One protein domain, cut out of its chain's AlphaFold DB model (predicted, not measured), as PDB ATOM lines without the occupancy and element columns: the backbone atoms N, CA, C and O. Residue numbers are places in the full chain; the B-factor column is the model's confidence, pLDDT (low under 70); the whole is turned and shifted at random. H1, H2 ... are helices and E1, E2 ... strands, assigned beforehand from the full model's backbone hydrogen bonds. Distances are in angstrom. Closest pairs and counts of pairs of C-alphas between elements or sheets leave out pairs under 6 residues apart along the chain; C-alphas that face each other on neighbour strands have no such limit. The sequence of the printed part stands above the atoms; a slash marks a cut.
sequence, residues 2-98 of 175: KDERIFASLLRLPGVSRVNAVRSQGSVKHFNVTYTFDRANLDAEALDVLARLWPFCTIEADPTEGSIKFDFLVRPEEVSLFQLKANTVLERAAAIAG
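Overview. This is residues 2 to 98 of the 175 residues of an uncharacterized protein of Moorella thermoacetica (UniProt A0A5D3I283). A strongly twisted sheet of four strands has two helices, H1 and H3, side by side over one of its faces, and its other face is bare. The third helix, H2, packs beside H3 and only grazes the sheet. The printed part has 97 residues with three named helices and four named strands, in the order H1 E1 E2 H2 E3 E4 H3; the sheet's order is E1 E2 E4 E3, all antiparallel. The class is mixed, helices and strands, in two layers: H1 and H3 on one face of the sheet. The whole is compact, with a radius of gyration of the C-alphas of 13.3 A and spans of 40 by 28 by 21 A.

Arrangement. H1, residues 2 to 11, is on the sheet at a height of 8.7 A, over E1, residues 16 to 24, and E2, residues 27 to 38. On the local plane it runs along the strands, at 6 degrees to E1; the closest C-alphas of H1 and E1 are those of Leu 11 and Val 19, 5.9 A apart. E1 and E2 form an antiparallel hairpin, with N 20 and O 32 within hydrogen-bond range at 2.9 A. H2, residues 44 to 51, grazes the sheet with residues 47 to 51. E3, residues 57 to 62, and E4, residues 67 to 74, form a second hairpin, with N 60 and O 69 at 2.9 A. E4 is antiparallel to E2, with N 33 and O 72 at 2.9 A. E2, H2 and E3 make a split strand-helix-strand unit, two strands running the same way with E4 between them in the sheet; its crossover is right-handed. H3, residues 79 to 96, is on the same face as H1, at a height of 10.6 A. It only just touches H1, with 3 pairs of C-alphas within 8 A, made by its residues 79 to 83 alone; the closest are those of Leu 10 and Gln 83, 7.3 A. With residues 89 to 93 alone H3 touches H2, opposite ways at a shallow tilt of 18 degrees; the closest C-alphas are those of Ala 46 and Ala 93, 6.4 A. Every O i to N i+4 pair is within hydrogen-bond range in H1 and H2, and 13 of 14 in H3.

Along the chain. H1 begins at C-alpha 2, (-35.875, 4.153, 23.572). E1 is 23.9 A long, E2 34.0 A and E4 22.2 A. E2 ends at C-alpha 38, (-10.411, 14.651, 4.940). H3, 24.3 A long with a kink of 39 degrees near residue 89, ends at C-alpha 96, (-9.976, 4.540, 2.695).

Size, cuts and confidence. The C-alphas of Gln 25 and Ala 40 are the two farthest apart, at 41.4 A. The printed part has no cut, and its six links between named elements are tight. Mean pLDDT of the printed part is 83.0; residues 63 to 65 and 90 to 98 are under 70.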
ATOM      1  N   LYS A   2     -36.008   4.617  24.981       82.31
ATOM      2  CA  LYS A   2     -35.875   4.153  23.572       82.31
ATOM      3  C   LYS A   2     -34.947   5.051  22.739       82.31
ATOM      4  O   LYS A   2     -34.003   4.553  22.135       82.31
ATOM      5  N   ASP A   3     -35.165   6.361  22.782       86.38
ATOM      6  CA  ASP A   3     -34.389   7.327  21.991       86.38
ATOM      7  C   ASP A   3     -32.923   7.423  22.433       86.38
ATOM      8  O   ASP A   3     -32.041   7.637  21.611       86.38
ATOM      9  N   GLU A   4     -32.644   7.229  23.725       84.81
ATOM     10  CA  GLU A   4     -31.274   7.212  24.262       84.81
ATOM     11  C   GLU A   4     -30.502   5.984  23.783       84.81
ATOM     12  O   GLU A   4     -29.336   6.097  23.416       84.81
ATOM     13  N   ARG A   5     -31.162   4.818  23.721       87.62
ATOM     14  CA  ARG A   5     -30.563   3.600  23.157       87.62
ATOM     15  C   ARG A   5     -30.252   3.769  21.673       87.62
ATOM     16  O   ARG A   5     -29.190   3.344  21.236       87.62
ATOM     17  N   ILE A   6     -31.151   4.409  20.925       91.62
ATOM     18  CA  ILE A   6     -30.936   4.738  19.512       91.62
ATOM     19  C   ILE A   6     -29.766   5.714  19.350       91.62
ATOM     20  O   ILE A   6     -28.886   5.498  18.524       91.62
ATOM     21  N   PHE A   7     -29.728   6.779  20.150       90.38
ATOM     22  CA  PHE A   7     -28.636   7.747  20.108       90.38
ATOM     23  C   PHE A   7     -27.285   7.070  20.363       90.38
ATOM     24  O   PHE A   7     -26.347   7.252  19.590       90.38
ATOM     25  N   ALA A   8     -27.203   6.251  21.417       87.81
ATOM     26  CA  ALA A   8     -25.993   5.517  21.763       87.81
ATOM     27  C   ALA A   8     -25.583   4.531  20.658       87.81
ATOM     28  O   ALA A   8     -24.402   4.426  20.339       87.81
ATOM     29  N   SER A   9     -26.537   3.834  20.033       90.44
ATOM     30  CA  SER A   9     -26.227   2.884  18.962       90.44
ATOM     31  C   SER A   9     -25.737   3.573  17.684       90.44
ATOM     32  O   SER A   9     -24.818   3.069  17.042       90.44
ATOM     33  N   LEU A  10     -26.295   4.735  17.328       90.50
ATOM     34  CA  LEU A  10     -25.836   5.544  16.194       90.50
ATOM     35  C   LEU A  10     -24.455   6.149  16.447       90.50
ATOM     36  O   LEU A  10     -23.615   6.148  15.554       90.50
ATOM     37  N   LEU A  11     -24.195   6.632  17.663       87.25
ATOM     38  CA  LEU A  11     -22.910   7.232  18.026       87.25
ATOM     39  C   LEU A  11     -21.749   6.229  17.951       87.25
ATOM     40  O   LEU A  11     -20.602   6.610  17.725       87.25
ATOM     41  N   ARG A  12     -22.050   4.941  18.134       84.94
ATOM     42  CA  ARG A  12     -21.072   3.852  18.068       84.94
ATOM     43  C   ARG A  12     -20.807   3.332  16.658       84.94
ATOM     44  O   ARG A  12     -19.959   2.453  16.519       84.94
ATOM     45  N   LEU A  13     -21.488   3.851  15.636       82.81
ATOM     46  CA  LEU A  13     -21.182   3.484  14.257       82.81
ATOM     47  C   LEU A  13     -19.738   3.888  13.897       82.81
ATOM     48  O   LEU A  13     -19.282   4.965  14.302       82.81
ATOM     49  N   PRO A  14     -19.008   3.054  13.135       75.19
ATOM     50  CA  PRO A  14     -17.628   3.337  12.761       75.19
ATOM     51  C   PRO A  14     -17.493   4.666  12.016       75.19
ATOM     52  O   PRO A  14     -18.204   4.921  11.050       75.19
ATOM     53  N   GLY A  15     -16.566   5.520  12.451       75.81
ATOM     54  CA  GLY A  15     -16.249   6.775  11.763       75.81
ATOM     55  C   GLY A  15     -17.222   7.936  12.003       75.81
ATOM     56  O   GLY A  15     -16.929   9.044  11.539       75.81
ATOM     57  N   VAL A  16     -18.318   7.737  12.751       82.69
ATOM     58  CA  VAL A  16     -19.233   8.827  13.131       82.69
ATOM     59  C   VAL A  16     -18.468   9.910  13.870       82.69
ATOM     60  O   VAL A  16     -17.746   9.653  14.828       82.69
ATOM     61  N   SER A  17     -18.648  11.149  13.433       78.94
ATOM     62  CA  SER A  17     -18.035  12.317  14.057       78.94
ATOM     63  C   SER A  17     -18.960  12.931  15.104       78.94
ATOM     64  O   SER A  17     -18.490  13.305  16.180       78.94
ATOM     65  N   ARG A  18     -20.272  12.977  14.828       84.06
ATOM     66  CA  ARG A  18     -21.294  13.548  15.718       84.06
ATOM     67  C   ARG A  18     -22.651  12.877  15.507       84.06
ATOM     68  O   ARG A  18     -22.980  12.474  14.399       84.06
ATOM     69  N   VAL A  19     -23.459  12.829  16.565       89.94
ATOM     70  CA  VAL A  19     -24.900  12.555  16.480       89.94
ATOM     71  C   VAL A  19     -25.635  13.658  17.227       89.94
ATOM     72  O   VAL A  19     -25.249  14.003  18.345       89.94
ATOM     73  N   ASN A  20     -26.690  14.206  16.632       91.38
ATOM     74  CA  ASN A  20     -27.602  15.131  17.299       91.38
ATOM     75  C   ASN A  20     -29.045  14.627  17.195       91.38
ATOM     76  O   ASN A  20     -29.455  14.167  16.136       91.38
ATOM     77  N   ALA A  21     -29.823  14.733  18.271       92.44
ATOM     78  CA  ALA A  21     -31.237  14.367  18.274       92.44
ATOM     79  C   ALA A  21     -32.100  15.626  18.139       92.44
ATOM     80  O   ALA A  21     -32.142  16.455  19.049       92.44
ATOM     81  N   VAL A  22     -32.824  15.754  17.027       92.31
ATOM     82  CA  VAL A  22     -33.728  16.883  16.792       92.31
ATOM     83  C   VAL A  22     -35.103  16.543  17.347       92.31
ATOM     84  O   VAL A  22     -35.729  15.551  16.962       92.31
ATOM     85  N   ARG A  23     -35.576  17.367  18.285       91.62
ATOM     86  CA  ARG A  23     -36.821  17.143  19.024       91.62
ATOM     87  C   ARG A  23     -37.899  18.145  18.642       91.62
ATOM     88  O   ARG A  23     -37.622  19.304  18.363       91.62
ATOM     89  N   SER A  24     -39.146  17.696  18.699       90.94
ATOM     90  CA  SER A  24     -40.335  18.537  18.596       90.94
ATOM     91  C   SER A  24     -41.396  17.997  19.550       90.94
ATOM     92  O   SER A  24     -41.666  16.792  19.563       90.94
ATOM     93  N   GLN A  25     -41.953  18.879  20.387       87.19
ATOM     94  CA  GLN A  25     -42.966  18.535  21.397       87.19
ATOM     95  C   GLN A  25     -42.547  17.347  22.291       87.19
ATOM     96  O   GLN A  25     -43.314  16.422  22.530       87.19
ATOM     97  N   GLY A  26     -41.284  17.322  22.732       84.50
ATOM     98  CA  GLY A  26     -40.735  16.262  23.592       84.50
ATOM     99  C   GLY A  26     -40.336  14.963  22.873       84.50
ATOM    100  O   GLY A  26     -39.525  14.205  23.405       84.50
ATOM    101  N   SER A  27     -40.805  14.738  21.644       88.19
ATOM    102  CA  SER A  27     -40.464  13.562  20.826       88.19
ATOM    103  C   SER A  27     -39.255  13.812  19.919       88.19
ATOM    104  O   SER A  27     -39.088  14.920  19.406       88.19
ATOM    105  N   VAL A  28     -38.408  12.801  19.697       92.25
ATOM    106  CA  VAL A  28     -37.359  12.876  18.666       92.25
ATOM    107  C   VAL A  28     -37.997  12.707  17.287       92.25
ATOM    108  O   VAL A  28     -38.661  11.708  17.028       92.25
ATOM    109  N   LYS A  29     -37.791  13.685  16.400       94.00
ATOM    110  CA  LYS A  29     -38.242  13.631  15.000       94.00
ATOM    111  C   LYS A  29     -37.240  12.895  14.122       94.00
ATOM    112  O   LYS A  29     -37.638  12.131  13.252       94.00
ATOM    113  N   HIS A  30     -35.957  13.147  14.346       94.56
ATOM    114  CA  HIS A  30     -34.861  12.502  13.639       94.56
ATOM    115  C   HIS A  30     -33.540  12.698  14.382       94.56
ATOM    116  O   HIS A  30     -33.412  13.554  15.263       94.56
ATOM    117  N   PHE A  31     -32.556  11.909  13.983       95.31
ATOM    118  CA  PHE A  31     -31.163  12.053  14.350       95.31
ATOM    119  C   PHE A  31     -30.385  12.585  13.148       95.31
ATOM    120  O   PHE A  31     -30.555  12.081  12.040       95.31
ATOM    121  N   ASN A  32     -29.528  13.575  13.380       94.38
ATOM    122  CA  ASN A  32     -28.508  13.991  12.424       94.38
ATOM    123  C   ASN A  32     -27.235  13.215  12.749       94.38
ATOM    124  O   ASN A  32     -26.650  13.427  13.815       94.38
ATOM    125  N   VAL A  33     -26.847  12.299  11.866       91.56
ATOM    126  CA  VAL A  33     -25.626  11.498  11.981       91.56
ATOM    127  C   VAL A  33     -24.578  12.095  11.055       91.56
ATOM    128  O   VAL A  33     -24.720  12.034   9.835       91.56
ATOM    129  N   THR A  34     -23.534  12.674  11.638       88.62
ATOM    130  CA  THR A  34     -22.487  13.387  10.909       88.62
ATOM    131  C   THR A  34     -21.248  12.519  10.754       88.62
ATOM    132  O   THR A  34     -20.698  12.033  11.748       88.62
ATOM    133  N   TYR A  35     -20.745  12.422   9.528       85.25
ATOM    134  CA  TYR A  35     -19.407  11.926   9.221       85.25
ATOM    135  C   TYR A  35     -18.552  13.069   8.697       85.25
ATOM    136  O   TYR A  35     -19.021  13.899   7.922       85.25
ATOM    137  N   THR A  36     -17.294  13.113   9.114       82.56
ATOM    138  CA  THR A  36     -16.313  14.059   8.597       82.56
ATOM    139  C   THR A  36     -15.103  13.286   8.112       82.56
ATOM    140  O   THR A  36     -14.560  12.438   8.824       82.56
ATOM    141  N   PHE A  37     -14.704  13.584   6.885       79.88
ATOM    142  CA  PHE A  37     -13.570  12.981   6.209       79.88
ATOM    143  C   PHE A  37     -12.640  14.085   5.723       79.88
ATOM    144  O   PHE A  37     -13.096  15.171   5.375       79.88
ATOM    145  N   ASP A  38     -11.342  13.807   5.683       77.88
ATOM    146  CA  ASP A  38     -10.411  14.651   4.940       77.88
ATOM    147  C   ASP A  38     -10.709  14.498   3.442       77.88
ATOM    148  O   ASP A  38     -10.860  13.376   2.948       77.88
ATOM    149  N   ARG A  39     -10.811  15.616   2.722       79.12
ATOM    150  CA  ARG A  39     -11.042  15.626   1.277       79.12
ATOM    151  C   ARG A  39      -9.939  14.894   0.520       79.12
ATOM    152  O   ARG A  39     -10.237  14.281  -0.498       79.12
ATOM    153  N   ALA A  40      -8.696  14.941   1.000       76.81
ATOM    154  CA  ALA A  40      -7.580  14.232   0.381       76.81
ATOM    155  C   ALA A  40      -7.760  12.705   0.412       76.81
ATOM    156  O   ALA A  40      -7.227  12.009  -0.448       76.81
ATOM    157  N   ASN A  41      -8.552  12.201   1.362       74.56
ATOM    158  CA  ASN A  41      -8.806  10.776   1.559       74.56
ATOM    159  C   ASN A  41     -10.141  10.315   0.952       74.56
ATOM    160  O   ASN A  41     -10.588   9.207   1.235       74.56
ATOM    161  N   LEU A  42     -10.815  11.153   0.160       77.94
ATOM    162  CA  LEU A  42     -12.042  10.783  -0.541       77.94
ATOM    163  C   LEU A  42     -11.848  10.940  -2.045       77.94
ATOM    164  O   LEU A  42     -11.838  12.055  -2.571       77.94
ATOM    165  N   ASP A  43     -11.739   9.814  -2.744       78.75
ATOM    166  CA  ASP A  43     -11.855   9.802  -4.197       78.75
ATOM    167  C   ASP A  43     -13.325   9.956  -4.647       78.75
ATOM    168  O   ASP A  43     -14.267   9.991  -3.845       78.75
ATOM    169  N   ALA A  44     -13.525  10.090  -5.960       81.12
ATOM    170  CA  ALA A  44     -14.852  10.287  -6.538       81.12
ATOM    171  C   ALA A  44     -15.794   9.089  -6.311       81.12
ATOM    172  O   ALA A  44     -17.005   9.283  -6.205       81.12
ATOM    173  N   GLU A  45     -15.254   7.870  -6.224       81.75
ATOM    174  CA  GLU A  45     -16.042   6.656  -6.002       81.75
ATOM    175  C   GLU A  45     -16.527   6.588  -4.550       81.75
ATOM    176  O   GLU A  45     -17.722   6.419  -4.303       81.75
ATOM    177  N   ALA A  46     -15.636   6.812  -3.582       78.12
ATOM    178  CA  ALA A  46     -15.966   6.885  -2.165       78.12
ATOM    179  C   ALA A  46     -16.996   7.988  -1.884       78.12
ATOM    180  O   ALA A  46     -17.936   7.773  -1.111       78.12
ATOM    181  N   LEU A  47     -16.867   9.144  -2.546       82.31
ATOM    182  CA  LEU A  47     -17.832  10.237  -2.444       82.31
ATOM    183  C   LEU A  47     -19.228   9.821  -2.944       82.31
ATOM    184  O   LEU A  47     -20.212  10.068  -2.247       82.31
ATOM    185  N   ASP A  48     -19.330   9.181  -4.115       83.50
ATOM    186  CA  ASP A  48     -20.614   8.727  -4.679       83.50
ATOM    187  C   ASP A  48     -21.251   7.628  -3.815       83.50
ATOM    188  O   ASP A  48     -22.447   7.677  -3.518       83.50
ATOM    189  N   VAL A  49     -20.449   6.678  -3.324       83.25
ATOM    190  CA  VAL A  49     -20.914   5.618  -2.420       83.25
ATOM    191  C   VAL A  49     -21.464   6.207  -1.114       83.25
ATOM    192  O   VAL A  49     -22.546   5.809  -0.673       83.25
ATOM    193  N   LEU A  50     -20.770   7.176  -0.507       82.88
ATOM    194  CA  LEU A  50     -21.229   7.857   0.708       82.88
ATOM    195  C   LEU A  50     -22.476   8.713   0.453       82.88
ATOM    196  O   LEU A  50     -23.413   8.672   1.247       82.88
ATOM    197  N   ALA A  51     -22.530   9.437  -0.667       83.69
ATOM    198  CA  ALA A  51     -23.692  10.237  -1.051       83.69
ATOM    199  C   ALA A  51     -24.951   9.377  -1.256       83.69
ATOM    200  O   ALA A  51     -26.065   9.817  -0.973       83.69
ATOM    201  N   ARG A  52     -24.783   8.129  -1.713       85.88
ATOM    202  CA  ARG A  52     -25.874   7.165  -1.931       85.88
ATOM    203  C   ARG A  52     -26.188   6.289  -0.723       85.88
ATOM    204  O   ARG A  52     -27.147   5.515  -0.784       85.88
ATOM    205  N   LEU A  53     -25.429   6.405   0.370       85.94
ATOM    206  CA  LEU A  53     -25.656   5.633   1.594       85.94
ATOM    207  C   LEU A  53     -27.101   5.786   2.081       85.94
ATOM    208  O   LEU A  53     -27.767   4.803   2.435       85.94
ATOM    209  N   TRP A  54     -27.587   7.027   2.083       91.44
ATOM    210  CA  TRP A  54     -28.898   7.375   2.600       91.44
ATOM    211  C   TRP A  54     -29.556   8.481   1.768       91.44
ATOM    212  O   TRP A  54     -28.881   9.441   1.406       91.44
ATOM    213  N   PRO A  55     -30.870   8.391   1.485       85.62
ATOM    214  CA  PRO A  55     -31.555   9.340   0.605       85.62
ATOM    215  C   PRO A  55     -31.621  10.769   1.163       85.62
ATOM    216  O   PRO A  55     -31.702  11.719   0.393       85.62
ATOM    217  N   PHE A  56     -31.586  10.933   2.488       88.62
ATOM    218  CA  PHE A  56     -31.616  12.241   3.144       88.62
ATOM    219  C   PHE A  56     -30.222  12.591   3.667       88.62
ATOM    220  O   PHE A  56     -29.931  12.415   4.851       88.62
ATOM    221  N   CYS A  57     -29.364  13.036   2.750       90.06
ATOM    222  CA  CYS A  57     -27.979  13.416   3.007       90.06
ATOM    223  C   CYS A  57     -27.730  14.867   2.586       90.06
ATOM    224  O   CYS A  57     -28.126  15.281   1.497       90.06
ATOM    225  N   THR A  58     -27.013  15.619   3.414       90.31
ATOM    226  CA  THR A  58     -26.412  16.902   3.036       90.31
ATOM    227  C   THR A  58     -24.897  16.752   3.033       90.31
ATOM    228  O   THR A  58     -24.333  16.181   3.964       90.31
ATOM    229  N   ILE A  59     -24.250  17.230   1.969       88.75
ATOM    230  CA  ILE A  59     -22.794  17.190   1.813       88.75
ATOM    231  C   ILE A  59     -22.285  18.627   1.847       88.75
ATOM    232  O   ILE A  59     -22.666  19.442   1.008       88.75
ATOM    233  N   GLU A  60     -21.424  18.928   2.809       87.62
ATOM    234  CA  GLU A  60     -20.806  20.239   2.988       87.62
ATOM    235  C   GLU A  60     -19.290  20.075   2.906       87.62
ATOM    236  O   GLU A  60     -18.698  19.312   3.667       87.62
ATOM    237  N   ALA A  61     -18.642  20.777   1.978       81.94
ATOM    238  CA  ALA A  61     -17.187  20.872   1.961       81.94
ATOM    239  C   ALA A  61     -16.768  22.097   2.777       81.94
ATOM    240  O   ALA A  61     -17.219  23.203   2.483       81.94
ATOM    241  N   ASP A  62     -15.912  21.906   3.779       74.69
ATOM    242  CA  ASP A  62     -15.297  22.996   4.527       74.69
ATOM    243  C   ASP A  62     -14.089  23.518   3.726       74.69
ATOM    244  O   ASP A  62     -13.083  22.806   3.594       74.69
ATOM    245  N   PRO A  63     -14.163  24.733   3.151       61.41
ATOM    246  CA  PRO A  63     -13.088  25.275   2.327       61.41
ATOM    247  C   PRO A  63     -11.849  25.669   3.146       61.41
ATOM    248  O   PRO A  63     -10.777  25.825   2.568       61.41
ATOM    249  N   THR A  64     -11.984  25.831   4.464       65.69
ATOM    250  CA  THR A  64     -10.908  26.242   5.374       65.69
ATOM    251  C   THR A  64     -10.174  25.060   5.998       65.69
ATOM    252  O   THR A  64      -8.966  25.137   6.200       65.69
ATOM    253  N   GLU A  65     -10.874  23.957   6.259       64.94
ATOM    254  CA  GLU A  65     -10.307  22.776   6.926       64.94
ATOM    255  C   GLU A  65      -9.975  21.624   5.968       64.94
ATOM    256  O   GLU A  65      -9.488  20.585   6.407       64.94
ATOM    257  N   GLY A  66     -10.273  21.759   4.670       75.81
ATOM    258  CA  GLY A  66     -10.030  20.693   3.693       75.81
ATOM    259  C   GLY A  66     -10.838  19.421   3.975       75.81
ATOM    260  O   GLY A  66     -10.482  18.352   3.494       75.81
ATOM    261  N   SER A  67     -11.925  19.516   4.746       82.75
ATOM    262  CA  SER A  67     -12.749  18.373   5.138       82.75
ATOM    263  C   SER A  67     -14.089  18.356   4.401       82.75
ATOM    264  O   SER A  67     -14.618  19.395   4.006       82.75
ATOM    265  N   ILE A  68     -14.645  17.165   4.193       85.31
ATOM    266  CA  ILE A  68     -16.000  16.961   3.679       85.31
ATOM    267  C   ILE A  68     -16.849  16.367   4.794       85.31
ATOM    268  O   ILE A  68     -16.499  15.359   5.415       85.31
ATOM    269  N   LYS A  69     -17.983  17.008   5.038       86.88
ATOM    270  CA  LYS A  69     -18.973  16.640   6.035       86.88
ATOM    271  C   LYS A  69     -20.204  16.060   5.348       86.88
ATOM    272  O   LYS A  69     -20.730  16.650   4.410       86.88
ATOM    273  N   PHE A  70     -20.665  14.922   5.849       88.75
ATOM    274  CA  PHE A  70     -21.901  14.266   5.440       88.75
ATOM    275  C   PHE A  70     -22.852  14.241   6.630       88.75
ATOM    276  O   PHE A  70     -22.543  13.604   7.637       88.75
ATOM    277  N   ASP A  71     -23.994  14.910   6.515       91.12
ATOM    278  CA  ASP A  71     -25.066  14.863   7.505       91.12
ATOM    279  C   ASP A  71     -26.216  14.005   6.992       91.12
ATOM    280  O   ASP A  71     -26.896  14.361   6.028       91.12
ATOM    281  N   PHE A  72     -26.454  12.883   7.668       93.75
ATOM    282  CA  PHE A  72     -27.561  11.986   7.369       93.75
ATOM    283  C   PHE A  72     -28.707  12.198   8.344       93.75
ATOM    284  O   PHE A  72     -28.528  12.138   9.562       93.75
ATOM    285  N   LEU A  73     -29.899  12.397   7.794       95.12
ATOM    286  CA  LEU A  73     -31.119  12.616   8.550       95.12
ATOM    287  C   LEU A  73     -31.864  11.278   8.670       95.12
ATOM    288  O   LEU A  73     -32.362  10.735   7.682       95.12
ATOM    289  N   VAL A  74     -31.894  10.717   9.881       95.31
ATOM    290  CA  VAL A  74     -32.379   9.351  10.147       95.31
ATOM    291  C   VAL A  74     -33.528   9.389  11.145       95.31
ATOM    292  O   VAL A  74     -33.359   9.851  12.278       95.31
ATOM    293  N   ARG A  75     -34.708   8.899  10.764       94.56
ATOM    294  CA  ARG A  75     -35.845   8.818  11.695       94.56
ATOM    295  C   ARG A  75     -35.695   7.627  12.644       94.56
ATOM    296  O   ARG A  75     -35.074   6.635  12.262       94.56
ATOM    297  N   PRO A  76     -36.266   7.668  13.865       93.75
ATOM    298  CA  PRO A  76     -36.139   6.576  14.837       93.75
ATOM    299  C   PRO A  76     -36.520   5.188  14.295       93.75
ATOM    300  O   PRO A  76     -35.894   4.193  14.656       93.75
ATOM    301  N   GLU A  77     -37.534   5.111  13.436       92.81
ATOM    302  CA  GLU A  77     -38.013   3.882  12.798       92.81
ATOM    303  C   GLU A  77     -37.087   3.344  11.694       92.81
ATOM    304  O   GLU A  77     -37.156   2.166  11.358       92.81
ATOM    305  N   GLU A  78     -36.184   4.173  11.167       93.81
ATOM    306  CA  GLU A  78     -35.282   3.821  10.064       93.81
ATOM    307  C   GLU A  78     -33.883   3.406  10.540       93.81
ATOM    308  O   GLU A  78     -33.075   2.912   9.750       93.81
ATOM    309  N   VAL A  79     -33.589   3.587  11.831       93.06
ATOM    310  CA  VAL A  79     -32.250   3.423  12.419       93.06
ATOM    311  C   VAL A  79     -31.646   2.064  12.102       93.06
ATOM    312  O   VAL A  79     -30.504   2.006  11.662       93.06
ATOM    313  N   SER A  80     -32.400   0.977  12.262       91.62
ATOM    314  CA  SER A  80     -31.880  -0.370  12.006       91.62
ATOM    315  C   SER A  80     -31.429  -0.548  10.552       91.62
ATOM    316  O   SER A  80     -30.387  -1.147  10.293       91.62
ATOM    317  N   LEU A  81     -32.184   0.007   9.596       92.56
ATOM    318  CA  LEU A  81     -31.839  -0.051   8.176       92.56
ATOM    319  C   LEU A  81     -30.644   0.854   7.858       92.56
ATOM    320  O   LEU A  81     -29.759   0.451   7.101       92.56
ATOM    321  N   PHE A  82     -30.599   2.049   8.451       93.31
ATOM    322  CA  PHE A  82     -29.455   2.947   8.323       93.31
ATOM    323  C   PHE A  82     -28.178   2.282   8.831       93.31
ATOM    324  O   PHE A  82     -27.192   2.255   8.109       93.31
ATOM    325  N   GLN A  83     -28.207   1.679  10.022       90.75
ATOM    326  CA  GLN A  83     -27.051   1.005  10.617       90.75
ATOM    327  C   GLN A  83     -26.537  -0.147   9.750       90.75
ATOM    328  O   GLN A  83     -25.329  -0.273   9.565       90.75
ATOM    329  N   LEU A  84     -27.435  -0.954   9.174       89.31
ATOM    330  CA  LEU A  84     -27.053  -2.045   8.273       89.31
ATOM    331  C   LEU A  84     -26.286  -1.521   7.047       89.31
ATOM    332  O   LEU A  84     -25.211  -2.027   6.712       89.31
ATOM    333  N   LYS A  85     -26.816  -0.476   6.398       88.38
ATOM    334  CA  LYS A  85     -26.163   0.151   5.240       88.38
ATOM    335  C   LYS A  85     -24.860   0.846   5.628       88.38
ATOM    336  O   LYS A  85     -23.858   0.686   4.938       88.38
ATOM    337  N   ALA A  86     -24.880   1.581   6.737       85.69
ATOM    338  CA  ALA A  86     -23.750   2.332   7.254       85.69
ATOM    339  C   ALA A  86     -22.581   1.396   7.548       85.69
ATOM    340  O   ALA A  86     -21.503   1.639   7.034       85.69
ATOM    341  N   ASN A  87     -22.786   0.281   8.252       81.19
ATOM    342  CA  ASN A  87     -21.708  -0.680   8.508       81.19
ATOM    343  C   ASN A  87     -21.085  -1.212   7.205       81.19
ATOM    344  O   ASN A  87     -19.869  -1.224   7.069       81.19
ATOM    345  N   THR A  88     -21.905  -1.539   6.201       75.56
ATOM    346  CA  THR A  88     -21.416  -2.068   4.913       75.56
ATOM    347  C   THR A  88     -20.585  -1.039   4.135       75.56
ATOM    348  O   THR A  88     -19.560  -1.357   3.532       75.56
ATOM    349  N   VAL A  89     -21.046   0.211   4.118       73.88
ATOM    350  CA  VAL A  89     -20.433   1.296   3.345       73.88
ATOM    351  C   VAL A  89     -19.240   1.905   4.079       73.88
ATOM    352  O   VAL A  89     -18.238   2.249   3.457       73.88
ATOM    353  N   LEU A  90     -19.318   2.021   5.400       68.56
ATOM    354  CA  LEU A  90     -18.297   2.664   6.219       68.56
ATOM    355  C   LEU A  90     -17.145   1.735   6.545       68.56
ATOM    356  O   LEU A  90     -16.058   2.242   6.746       68.56
ATOM    357  N   GLU A  91     -17.308   0.412   6.539       65.06
ATOM    358  CA  GLU A  91     -16.143  -0.484   6.544       65.06
ATOM    359  C   GLU A  91     -15.271  -0.247   5.302       65.06
ATOM    360  O   GLU A  91     -14.048  -0.153   5.408       65.06
ATOM    361  N   ARG A  92     -15.901  -0.039   4.137       63.81
ATOM    362  CA  ARG A  92     -15.201   0.338   2.902       63.81
ATOM    363  C   ARG A  92     -14.612   1.747   2.987       63.81
ATOM    364  O   ARG A  92     -13.445   1.927   2.672       63.81
ATOM    365  N   ALA A  93     -15.378   2.734   3.456       60.38
ATOM    366  CA  ALA A  93     -14.914   4.121   3.537       60.38
ATOM    367  C   ALA A  93     -13.890   4.372   4.664       60.38
ATOM    368  O   ALA A  93     -13.002   5.197   4.499       60.38
ATOM    369  N   ALA A  94     -13.966   3.672   5.799       55.94
ATOM    370  CA  ALA A  94     -13.023   3.796   6.916       55.94
ATOM    371  C   ALA A  94     -11.659   3.171   6.597       55.94
ATOM    372  O   ALA A  94     -10.649   3.683   7.071       55.94
ATOM    373  N   ALA A  95     -11.617   2.127   5.761       54.72
ATOM    374  CA  ALA A  95     -10.366   1.617   5.200       54.72
ATOM    375  C   ALA A  95      -9.676   2.652   4.290       54.72
ATOM    376  O   ALA A  95      -8.451   2.706   4.240       54.72
ATOM    377  N   ILE A  96     -10.461   3.491   3.606       48.50
ATOM    378  CA  ILE A  96      -9.976   4.540   2.695       48.50
ATOM    379  C   ILE A  96      -9.598   5.815   3.475       48.50
ATOM    380  O   ILE A  96      -8.592   6.457   3.190       48.50
ATOM    381  N   ALA A  97     -10.360   6.161   4.515       48.16
ATOM    382  CA  ALA A  97     -10.232   7.404   5.271       48.16
ATOM    383  C   ALA A  97      -9.278   7.347   6.477       48.16
ATOM    384  O   ALA A  97      -9.439   8.149   7.404       48.16
ATOM    385  N   GLY A  98      -8.313   6.422   6.481       45.72
ATOM    386  CA  GLY A  98      -7.283   6.235   7.514       45.72
ATOM    387  C   GLY A  98      -6.284   7.393   7.637       45.72
ATOM    388  O   GLY A  98      -5.080   7.171   7.692       45.72
TER     389      GLY A  98